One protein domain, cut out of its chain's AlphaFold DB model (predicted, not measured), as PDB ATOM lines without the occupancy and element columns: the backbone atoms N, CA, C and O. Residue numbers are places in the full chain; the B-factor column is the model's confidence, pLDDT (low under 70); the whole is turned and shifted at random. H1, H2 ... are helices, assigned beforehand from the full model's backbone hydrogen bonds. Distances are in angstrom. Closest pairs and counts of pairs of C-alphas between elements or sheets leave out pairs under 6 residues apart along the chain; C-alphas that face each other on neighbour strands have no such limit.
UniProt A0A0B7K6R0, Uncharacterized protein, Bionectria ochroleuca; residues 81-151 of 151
ATOM      1  N   CYS A  81       5.248  -8.727 -12.406       96.31
ATOM      2  CA  CYS A  81       4.133  -7.979 -12.978       96.31
ATOM      3  C   CYS A  81       2.953  -8.934 -13.161       96.31
ATOM      4  O   CYS A  81       3.127 -10.046 -13.663       96.31
ATOM      5  N   LEU A  82       1.759  -8.508 -12.753       95.94
ATOM      6  CA  LEU A  82       0.525  -9.251 -12.988       95.94
ATOM      7  C   LEU A  82      -0.165  -8.667 -14.215       95.94
ATOM      8  O   LEU A  82      -0.476  -7.481 -14.245       95.94
ATOM      9  N   ILE A  83      -0.400  -9.513 -15.213       97.12
ATOM     10  CA  ILE A  83      -1.093  -9.145 -16.445       97.12
ATOM     11  C   ILE A  83      -2.397  -9.929 -16.489       97.12
ATOM     12  O   ILE A  83      -2.426 -11.128 -16.205       97.12
ATOM     13  N   THR A  84      -3.488  -9.250 -16.819       97.62
ATOM     14  CA  THR A  84      -4.810  -9.861 -16.904       97.62
ATOM     15  C   THR A  84      -5.683  -9.114 -17.907       97.62
ATOM     16  O   THR A  84      -5.327  -8.022 -18.347       97.62
ATOM     17  N   SER A  85      -6.805  -9.710 -18.304       98.00
ATOM     18  CA  SER A  85      -7.798  -9.017 -19.125       98.00
ATOM     19  C   SER A  85      -8.637  -8.069 -18.266       98.00
ATOM     20  O   SER A  85      -8.817  -8.309 -17.072       98.00
ATOM     21  N   VAL A  86      -9.216  -7.037 -18.887       98.31
ATOM     22  CA  VAL A  86     -10.180  -6.135 -18.230       98.31
ATOM     23  C   VAL A  86     -11.313  -6.933 -17.578       98.31
ATOM     24  O   VAL A  86     -11.559  -6.781 -16.389       98.31
ATOM     25  N   GLU A  87     -11.906  -7.886 -18.306       98.50
ATOM     26  CA  GLU A  87     -12.981  -8.746 -17.787       98.50
ATOM     27  C   GLU A  87     -12.575  -9.484 -16.498       98.50
ATOM     28  O   GLU A  87     -13.356  -9.610 -15.555       98.50
ATOM     29  N   GLN A  88     -11.346 -10.003 -16.440       98.50
ATOM     30  CA  GLN A  88     -10.874 -10.721 -15.263       98.50
ATOM     31  C   GLN A  88     -10.537  -9.765 -14.110       98.50
ATOM     32  O   GLN A  88     -10.789 -10.109 -12.954       98.50
ATOM     33  N   ALA A  89     -10.013  -8.572 -14.405       98.19
ATOM     34  CA  ALA A  89      -9.793  -7.525 -13.412       98.19
ATOM     35  C   ALA A  89     -11.114  -7.064 -12.774       98.19
ATOM     36  O   ALA A  89     -11.196  -6.987 -11.547       98.19
ATOM     37  N   GLU A  90     -12.164  -6.867 -13.578       98.19
ATOM     38  CA  GLU A  90     -13.519  -6.539 -13.117       98.19
ATOM     39  C   GLU A  90     -14.102  -7.647 -12.235       98.19
ATOM     40  O   GLU A  90     -14.561  -7.379 -11.124       98.19
ATOM     41  N   LYS A  91     -14.031  -8.912 -12.679       98.50
ATOM     42  CA  LYS A  91     -14.507 -10.072 -11.897       98.50
ATOM     43  C   LYS A  91     -13.823 -10.194 -10.537       98.50
ATOM     44  O   LYS A  91     -14.451 -10.633  -9.577       98.50
ATOM     45  N   LEU A  92     -12.540  -9.843 -10.460       98.12
ATOM     46  CA  LEU A  92     -11.758  -9.854  -9.223       98.12
ATOM     47  C   LEU A  92     -11.916  -8.567  -8.396       98.12
ATOM     48  O   LEU A  92     -11.370  -8.496  -7.296       98.12
ATOM     49  N   GLY A  93     -12.647  -7.566  -8.895       98.12
ATOM     50  CA  GLY A  93     -12.843  -6.283  -8.221       98.12
ATOM     51  C   GLY A  93     -11.567  -5.444  -8.112       98.12
ATOM     52  O   GLY A  93     -11.406  -4.712  -7.136       98.12
ATOM     53  N   ILE A  94     -10.635  -5.565  -9.065       98.12
ATOM     54  CA  ILE A  94      -9.422  -4.739  -9.102       98.12
ATOM     55  C   ILE A  94      -9.823  -3.318  -9.526       98.12
ATOM     56  O   ILE A  94     -10.337  -3.170 -10.633       98.12
ATOM     57  N   PRO A  95      -9.562  -2.277  -8.713       98.12
ATOM     58  CA  PRO A  95      -9.955  -0.910  -9.050       98.12
ATOM     59  C   PRO A  95      -9.296  -0.407 -10.342       98.12
ATOM     60  O   PRO A  95      -8.092  -0.606 -10.531       98.12
ATOM     61  N   GLU A  96     -10.079   0.241 -11.209       97.88
ATOM     62  CA  GLU A  96      -9.648   0.710 -12.535       97.88
ATOM     63  C   GLU A  96      -8.521   1.749 -12.452       97.88
ATOM     64  O   GLU A  96      -7.625   1.755 -13.291       97.88
ATOM     65  N   GLU A  97      -8.460   2.548 -11.381       98.19
ATOM     66  CA  GLU A  97      -7.378   3.516 -11.160       98.19
ATOM     67  C   GLU A  97      -5.990   2.877 -10.971       98.19
ATOM     68  O   GLU A  97      -4.981   3.581 -10.944       98.19
ATOM     69  N   LYS A  98      -5.919   1.547 -10.816       97.06
ATOM     70  CA  LYS A  98      -4.661   0.785 -10.747       97.06
ATOM     71  C   LYS A  98      -4.271   0.143 -12.073       97.06
ATOM     72  O   LYS A  98      -3.213  -0.485 -12.145       97.06
ATOM     73  N   TRP A  99      -5.130   0.204 -13.084       97.88
ATOM     74  CA  TRP A  99      -4.879  -0.459 -14.353       97.88
ATOM     75  C   TRP A  99      -3.893   0.364 -15.179       97.88
ATOM     76  O   TRP A  99      -4.012   1.580 -15.299       97.88
ATOM     77  N   VAL A 100      -2.913  -0.322 -15.762       97.62
ATOM     78  CA  VAL A 100      -1.955   0.264 -16.701       97.62
ATOM     79  C   VAL A 100      -2.020  -0.551 -17.980       97.62
ATOM     80  O   VAL A 100      -1.810  -1.765 -17.962       97.62
ATOM     81  N   TYR A 101      -2.331   0.114 -19.087       96.75
ATOM     82  CA  TYR A 101      -2.441  -0.530 -20.388       96.75
ATOM     83  C   TYR A 101      -1.085  -0.551 -21.086       96.75
ATOM     84  O   TYR A 101      -0.428   0.478 -21.235       96.75
ATOM     85  N   ILE A 102      -0.681  -1.731 -21.554       95.88
ATOM     86  CA  ILE A 102       0.469  -1.878 -22.444       95.88
ATOM     87  C   ILE A 102      -0.011  -1.493 -23.845       95.88
ATOM     88  O   ILE A 102      -0.680  -2.288 -24.502       95.88
ATOM     89  N   LEU A 103       0.283  -0.261 -24.269       96.31
ATOM     90  CA  LEU A 103      -0.177   0.267 -25.561       96.31
ATOM     91  C   LEU A 103       0.499  -0.419 -26.751       96.31
ATOM     92  O   LEU A 103      -0.117  -0.595 -27.797       96.31
ATOM     93  N   GLY A 104       1.746  -0.849 -26.584       94.94
ATOM     94  CA  GLY A 104       2.496  -1.483 -27.648       94.94
ATOM     95  C   GLY A 104       3.899  -1.877 -27.226       94.94
ATOM     96  O   GLY A 104       4.368  -1.574 -26.129       94.94
ATOM     97  N   GLY A 105       4.565  -2.585 -28.126       96.06
ATOM     98  CA  GLY A 105       5.957  -2.975 -28.001       96.06
ATOM     99  C   GLY A 105       6.442  -3.556 -29.320       96.06
ATOM    100  O   GLY A 105       5.656  -4.106 -30.093       96.06
ATOM    101  N   ALA A 106       7.736  -3.434 -29.576       97.69
ATOM    102  CA  ALA A 106       8.363  -3.978 -30.768       97.69
ATOM    103  C   ALA A 106       9.651  -4.711 -30.398       97.69
ATOM    104  O   ALA A 106      10.327  -4.380 -29.425       97.69
ATOM    105  N   GLY A 107       9.972  -5.730 -31.189       95.38
ATOM    106  CA  GLY A 107      11.169  -6.539 -31.028       95.38
ATOM    107  C   GLY A 107      11.869  -6.704 -32.365       95.38
ATOM    108  O   GLY A 107      11.248  -7.039 -33.372       95.38
ATOM    109  N   THR A 108      13.175  -6.487 -32.361       95.19
ATOM    110  CA  THR A 108      14.064  -6.708 -33.502       95.19
ATOM    111  C   THR A 108      15.300  -7.453 -33.002       95.19
ATOM    112  O   THR A 108      15.470  -7.672 -31.799       95.19
ATOM    113  N   HIS A 109      16.174  -7.870 -33.909       94.50
ATOM    114  CA  HIS A 109      17.474  -8.407 -33.537       94.50
ATOM    115  C   HIS A 109      18.547  -7.867 -34.472       94.50
ATOM    116  O   HIS A 109      18.316  -7.610 -35.653       94.50
ATOM    117  N   GLU A 110      19.733  -7.689 -33.910       94.81
ATOM    118  CA  GLU A 110      20.941  -7.418 -34.676       94.81
ATOM    119  C   GLU A 110      21.460  -8.688 -35.347       94.81
ATOM    120  O   GLU A 110      20.939  -9.783 -35.130       94.81
ATOM    121  N   ARG A 111      22.511  -8.548 -36.160       95.44
ATOM    122  CA  ARG A 111      23.221  -9.709 -36.716       95.44
ATOM    123  C   ARG A 111      23.589 -10.694 -35.603       95.44
ATOM    124  O   ARG A 111      24.095 -10.280 -34.560       95.44
ATOM    125  N   GLU A 112      23.373 -11.985 -35.857       95.06
ATOM    126  CA  GLU A 112      23.671 -13.067 -34.907       95.06
ATOM    127  C   GLU A 112      25.141 -13.042 -34.480       95.06
ATOM    128  O   GLU A 112      25.484 -13.187 -33.304       95.06
ATOM    129  N   HIS A 113      26.020 -12.781 -35.441       96.38
ATOM    130  CA  HIS A 113      27.429 -12.576 -35.194       96.38
ATOM    131  C   HIS A 113      27.764 -11.088 -35.207       96.38
ATOM    132  O   HIS A 113      27.573 -10.395 -36.207       96.38
ATOM    133  N   PHE A 114      28.330 -10.585 -34.106       94.19
ATOM    134  CA  PHE A 114      28.594  -9.151 -33.982       94.19
ATOM    135  C   PHE A 114      29.519  -8.628 -35.091       94.19
ATOM    136  O   PHE A 114      29.336  -7.505 -35.544       94.19
ATOM    137  N   TRP A 115      30.479  -9.427 -35.570       95.19
ATOM    138  CA  TRP A 115      31.412  -9.025 -36.630       95.19
ATOM    139  C   TRP A 115      30.768  -8.874 -38.015       95.19
ATOM    140  O   TRP A 115      31.406  -8.338 -38.915       95.19
ATOM    141  N   GLU A 116      29.523  -9.315 -38.197       96.69
ATOM    142  CA  GLU A 116      28.757  -9.130 -39.437       96.69
ATOM    143  C   GLU A 116      27.984  -7.807 -39.464       96.69
ATOM    144  O   GLU A 116      27.353  -7.466 -40.470       96.69
ATOM    145  N   ARG A 117      27.993  -7.050 -38.359       96.06
ATOM    146  CA  ARG A 117      27.402  -5.713 -38.327       96.06
ATOM    147  C   ARG A 117      28.132  -4.805 -39.312       96.06
ATOM    148  O   ARG A 117      29.352  -4.848 -39.438       96.06
ATOM    149  N   SER A 118      27.378  -3.923 -39.962       95.31
ATOM    150  CA  SER A 118      27.942  -2.923 -40.878       95.31
ATOM    151  C   SER A 118      28.883  -1.949 -40.170       95.31
ATOM    152  O   SER A 118      29.812  -1.427 -40.784       95.31
ATOM    153  N   ASN A 119      28.640  -1.698 -38.881       96.75
ATOM    154  CA  ASN A 119      29.489  -0.904 -38.012       96.75
ATOM    155  C   ASN A 119      29.258  -1.258 -36.525       96.75
ATOM    156  O   ASN A 119      28.358  -2.028 -36.175       96.75
ATOM    157  N   PHE A 120      30.066  -0.663 -35.646       97.44
ATOM    158  CA  PHE A 120      29.997  -0.855 -34.192       97.44
ATOM    159  C   PHE A 120      29.607   0.407 -33.410       97.44
ATOM    160  O   PHE A 120      29.743   0.425 -32.193       97.44
ATOM    161  N   HIS A 121      29.170   1.471 -34.073       96.88
ATOM    162  CA  HIS A 121      28.835   2.749 -33.435       96.88
ATOM    163  C   HIS A 121      27.359   3.140 -33.575       96.88
ATOM    164  O   HIS A 121      26.965   4.185 -33.069       96.88
ATOM    165  N   SER A 122      26.552   2.330 -34.256       96.12
ATOM    166  CA  SER A 122      25.098   2.456 -34.311       96.12
ATOM    167  C   SER A 122      24.429   1.090 -34.201       96.12
ATOM    168  O   SER A 122      25.080   0.042 -34.324       96.12
ATOM    169  N   SER A 123      23.119   1.106 -33.959       95.94
ATOM    170  CA  SER A 123      22.293  -0.092 -33.835       95.94
ATOM    171  C   SER A 123      20.978   0.097 -34.592       95.94
ATOM    172  O   SER A 123      19.981   0.498 -33.989       95.94
ATOM    173  N   PRO A 124      20.955  -0.180 -35.913       94.56
ATOM    174  CA  PRO A 124      19.745  -0.034 -36.717       94.56
ATOM    175  C   PRO A 124      18.572  -0.851 -36.178       94.56
ATOM    176  O   PRO A 124      17.426  -0.429 -36.297       94.56
ATOM    177  N   ALA A 125      18.842  -2.007 -35.562       96.00
ATOM    178  CA  ALA A 125      17.779  -2.819 -34.988       96.00
ATOM    179  C   ALA A 125      17.134  -2.120 -33.777       96.00
ATOM    180  O   ALA A 125      15.913  -2.142 -33.650       96.00
ATOM    181  N   MET A 126      17.928  -1.470 -32.915       95.88
ATOM    182  CA  MET A 126      17.390  -0.700 -31.784       95.88
ATOM    183  C   MET A 126      16.603   0.523 -32.254       95.88
ATOM    184  O   MET A 126      15.523   0.764 -31.732       95.88
ATOM    185  N   GLU A 127      17.115   1.261 -33.243       95.56
ATOM    186  CA  GLU A 127      16.408   2.406 -33.838       95.56
ATOM    187  C   GLU A 127      15.036   1.972 -34.380       95.56
ATOM    188  O   GLU A 127      14.011   2.511 -33.974       95.56
ATOM    189  N   GLN A 128      15.000   0.901 -35.180       97.06
ATOM    190  CA  GLN A 128      13.752   0.348 -35.719       97.06
ATOM    191  C   GLN A 128      12.804  -0.169 -34.633       97.06
ATOM    192  O   GLN A 128      11.591  -0.031 -34.769       97.06
ATOM    193  N   ALA A 129      13.328  -0.776 -33.562       97.69
ATOM    194  CA  ALA A 129      12.504  -1.238 -32.449       97.69
ATOM    195  C   ALA A 129      11.837  -0.064 -31.720       97.69
ATOM    196  O   ALA A 129      10.662  -0.153 -31.375       97.69
ATOM    197  N   LEU A 130      12.562   1.038 -31.502       96.75
ATOM    198  CA  LEU A 130      12.009   2.234 -30.868       96.75
ATOM    199  C   LEU A 130      10.946   2.895 -31.754       96.75
ATOM    200  O   LEU A 130       9.852   3.172 -31.268       96.75
ATOM    201  N   ASP A 131      11.225   3.069 -33.048       96.75
ATOM    202  CA  ASP A 131      10.277   3.666 -33.996       96.75
ATOM    203  C   ASP A 131       8.996   2.827 -34.123       96.75
ATOM    204  O   ASP A 131       7.889   3.354 -34.007       96.75
ATOM    205  N   ALA A 132       9.129   1.505 -34.276       97.88
ATOM    206  CA  ALA A 132       7.981   0.605 -34.358       97.88
ATOM    207  C   ALA A 132       7.186   0.547 -33.041       97.88
ATOM    208  O   ALA A 132       5.962   0.423 -33.066       97.88
ATOM    209  N   ALA A 133       7.849   0.648 -31.883       97.81
ATOM    210  CA  ALA A 133       7.161   0.695 -30.593       97.81
ATOM    211  C   ALA A 133       6.312   1.968 -30.444       97.81
ATOM    212  O   ALA A 133       5.190   1.882 -29.939       97.81
ATOM    213  N   LEU A 134       6.810   3.120 -30.912       97.62
ATOM    214  CA  LEU A 134       6.043   4.370 -30.966       97.62
ATOM    215  C   LEU A 134       4.850   4.252 -31.923       97.62
ATOM    216  O   LEU A 134       3.725   4.565 -31.536       97.62
ATOM    217  N   GLU A 135       5.081   3.730 -33.133       97.81
ATOM    218  CA  GLU A 135       4.043   3.544 -34.154       97.81
ATOM    219  C   GLU A 135       2.897   2.655 -33.651       97.81
ATOM    220  O   GLU A 135       1.734   3.054 -33.713       97.81
ATOM    221  N   VAL A 136       3.214   1.477 -33.100       97.94
ATOM    222  CA  VAL A 136       2.207   0.534 -32.579       97.94
ATOM    223  C   VAL A 136       1.453   1.118 -31.387       97.94
ATOM    224  O   VAL A 136       0.253   0.885 -31.252       97.94
ATOM    225  N   SER A 137       2.136   1.887 -30.536       97.75
ATOM    226  CA  SER A 137       1.512   2.526 -29.372       97.75
ATOM    227  C   SER A 137       0.646   3.732 -29.749       97.75
ATOM    228  O   SER A 137      -0.111   4.212 -28.907       97.75
ATOM    229  N   GLY A 138       0.740   4.227 -30.990       97.56
ATOM    230  CA  GLY A 138      -0.024   5.376 -31.473       97.56
ATOM    231  C   GLY A 138       0.359   6.700 -30.810       97.56
ATOM    232  O   GLY A 138      -0.473   7.604 -30.766       97.56
ATOM    233  N   VAL A 139       1.585   6.808 -30.289       97.00
ATOM    234  CA  VAL A 139       2.090   8.003 -29.591       97.00
ATOM    235  C   VAL A 139       3.338   8.551 -30.269       97.00
ATOM    236  O   VAL A 139       4.097   7.840 -30.929       97.00
ATOM    237  N   THR A 140       3.581   9.835 -30.065       97.00
ATOM    238  CA  THR A 140       4.810  10.521 -30.446       97.00
ATOM    239  C   THR A 140       5.799  10.546 -29.283       97.00
ATOM    240  O   THR A 140       5.438  10.398 -28.117       97.00
ATOM    241  N   LYS A 141       7.082  10.774 -29.586       95.75
ATOM    242  CA  LYS A 141       8.131  10.909 -28.565       95.75
ATOM    243  C   LYS A 141       7.822  12.009 -27.539       95.75
ATOM    244  O   LYS A 141       8.162  11.850 -26.372       95.75
ATOM    245  N   ASP A 142       7.216  13.111 -27.978       97.44
ATOM    246  CA  ASP A 142       6.940  14.275 -27.128       97.44
ATOM    247  C   ASP A 142       5.771  14.034 -26.154       97.44
ATOM    248  O   ASP A 142       5.591  14.800 -25.212       97.44
ATOM    249  N   GLU A 143       5.004  12.956 -26.352       97.19
ATOM    250  CA  GLU A 143       3.932  12.508 -25.453       97.19
ATOM    251  C   GLU A 143       4.432  11.543 -24.362       97.19
ATOM    252  O   GLU A 143       3.649  11.113 -23.517       97.19
ATOM    253  N   ILE A 144       5.721  11.184 -24.361       97.44
ATOM    254  CA  ILE A 144       6.308  10.289 -23.359       97.44
ATOM    255  C   ILE A 144       6.862  11.099 -22.187       97.44
ATOM    256  O   ILE A 144       7.861  11.807 -22.315       97.44
ATOM    257  N   ASP A 145       6.267  10.909 -21.010       97.88
ATOM    258  CA  ASP A 145       6.690  11.584 -19.777       97.88
ATOM    259  C   ASP A 145       8.004  11.039 -19.193       97.88
ATOM    260  O   ASP A 145       8.743  11.758 -18.516       97.88
ATOM    261  N   ALA A 146       8.292   9.751 -19.404       96.56
ATOM    262  CA  ALA A 146       9.430   9.075 -18.790       96.56
ATOM    263  C   ALA A 146      10.018   7.982 -19.687       96.56
ATOM    264  O   ALA A 146       9.297   7.216 -20.321       96.56
ATOM    265  N   PHE A 147      11.347   7.872 -19.659       95.44
ATOM    266  CA  PHE A 147      12.101   6.821 -20.332       95.44
ATOM    267  C   PHE A 147      12.870   5.994 -19.303       95.44
ATOM    268  O   PHE A 147      13.593   6.550 -18.475       95.44
ATOM    269  N   ASP A 148      12.755   4.675 -19.404       95.31
ATOM    270  CA  ASP A 148      13.642   3.717 -18.747       95.31
ATOM    271  C   ASP A 148      14.422   2.998 -19.855       95.31
ATOM    272  O   ASP A 148      13.870   2.195 -20.610       95.31
ATOM    273  N   ILE A 149      15.679   3.404 -20.047       94.38
ATOM    274  CA  ILE A 149      16.555   2.876 -21.095       94.38
ATOM    275  C   ILE A 149      17.567   1.962 -20.423       94.38
ATOM    276  O   ILE A 149      18.270   2.389 -19.508       94.38
ATOM    277  N   TYR A 150      17.673   0.730 -20.917       93.44
ATOM    278  CA  TYR A 150      18.666  -0.219 -20.427       93.44
ATOM    279  C   TYR A 150      20.082   0.361 -20.550       93.44
ATOM    280  O   TYR A 150      20.507   0.742 -21.645       93.44
ATOM    281  N   SER A 151      20.796   0.408 -19.423       88.50
ATOM    282  CA  SER A 151      22.096   1.068 -19.264       88.50
ATOM    283  C   SER A 151      23.137   0.167 -18.614       88.50
ATOM    284  O   SER A 151      22.822  -0.374 -17.528       88.50
TER     285      SER A 151
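AT A GLANCE: This is residues 81 to 151 of the 151 residues of an uncharacterized protein of Bionectria ochroleuca (UniProt A0A0B7K6R0). With little regular structure, this is a drawn-out strand of chain: from the short helix H1 at one end, residues 92 to 123 run the length of the domain and turn round at the far end, and H2 folds back beside residues 104 to 109. The end of the chain then turns back again, and residues 112 to 122 and 145 to 151 stick out. The printed part has 71 residues, with two named helices, H1 then H2, holding 20 of them, and no named strand; the class is all helix. The whole is extended, with a radius of gyration of the C-alphas of 17.3 A, and elongated, spanning 53 by 28 by 22 A.

HOW THE PARTS SIT: H1, residues 86 to 91, and H2, residues 124 to 137, are apart. In both, every O i to N i+4 pair is within hydrogen-bond range.

IN THESE COORDINATES: H1 begins at C-alpha 86 (-10.180, -6.135, -18.230). H2 measures 19.8 A from C-alpha 124 (19.745, -0.034, -36.717) to C-alpha 137 (1.512, 2.526, -29.372).

THE WHOLE: The C-alphas farthest apart, of Gly 93 and Trp 115, are 52.7 A apart. The link from H1 to H2 is long, 32 residues. The printed part has no cut, and no printed residue is under 70 in pLDDT.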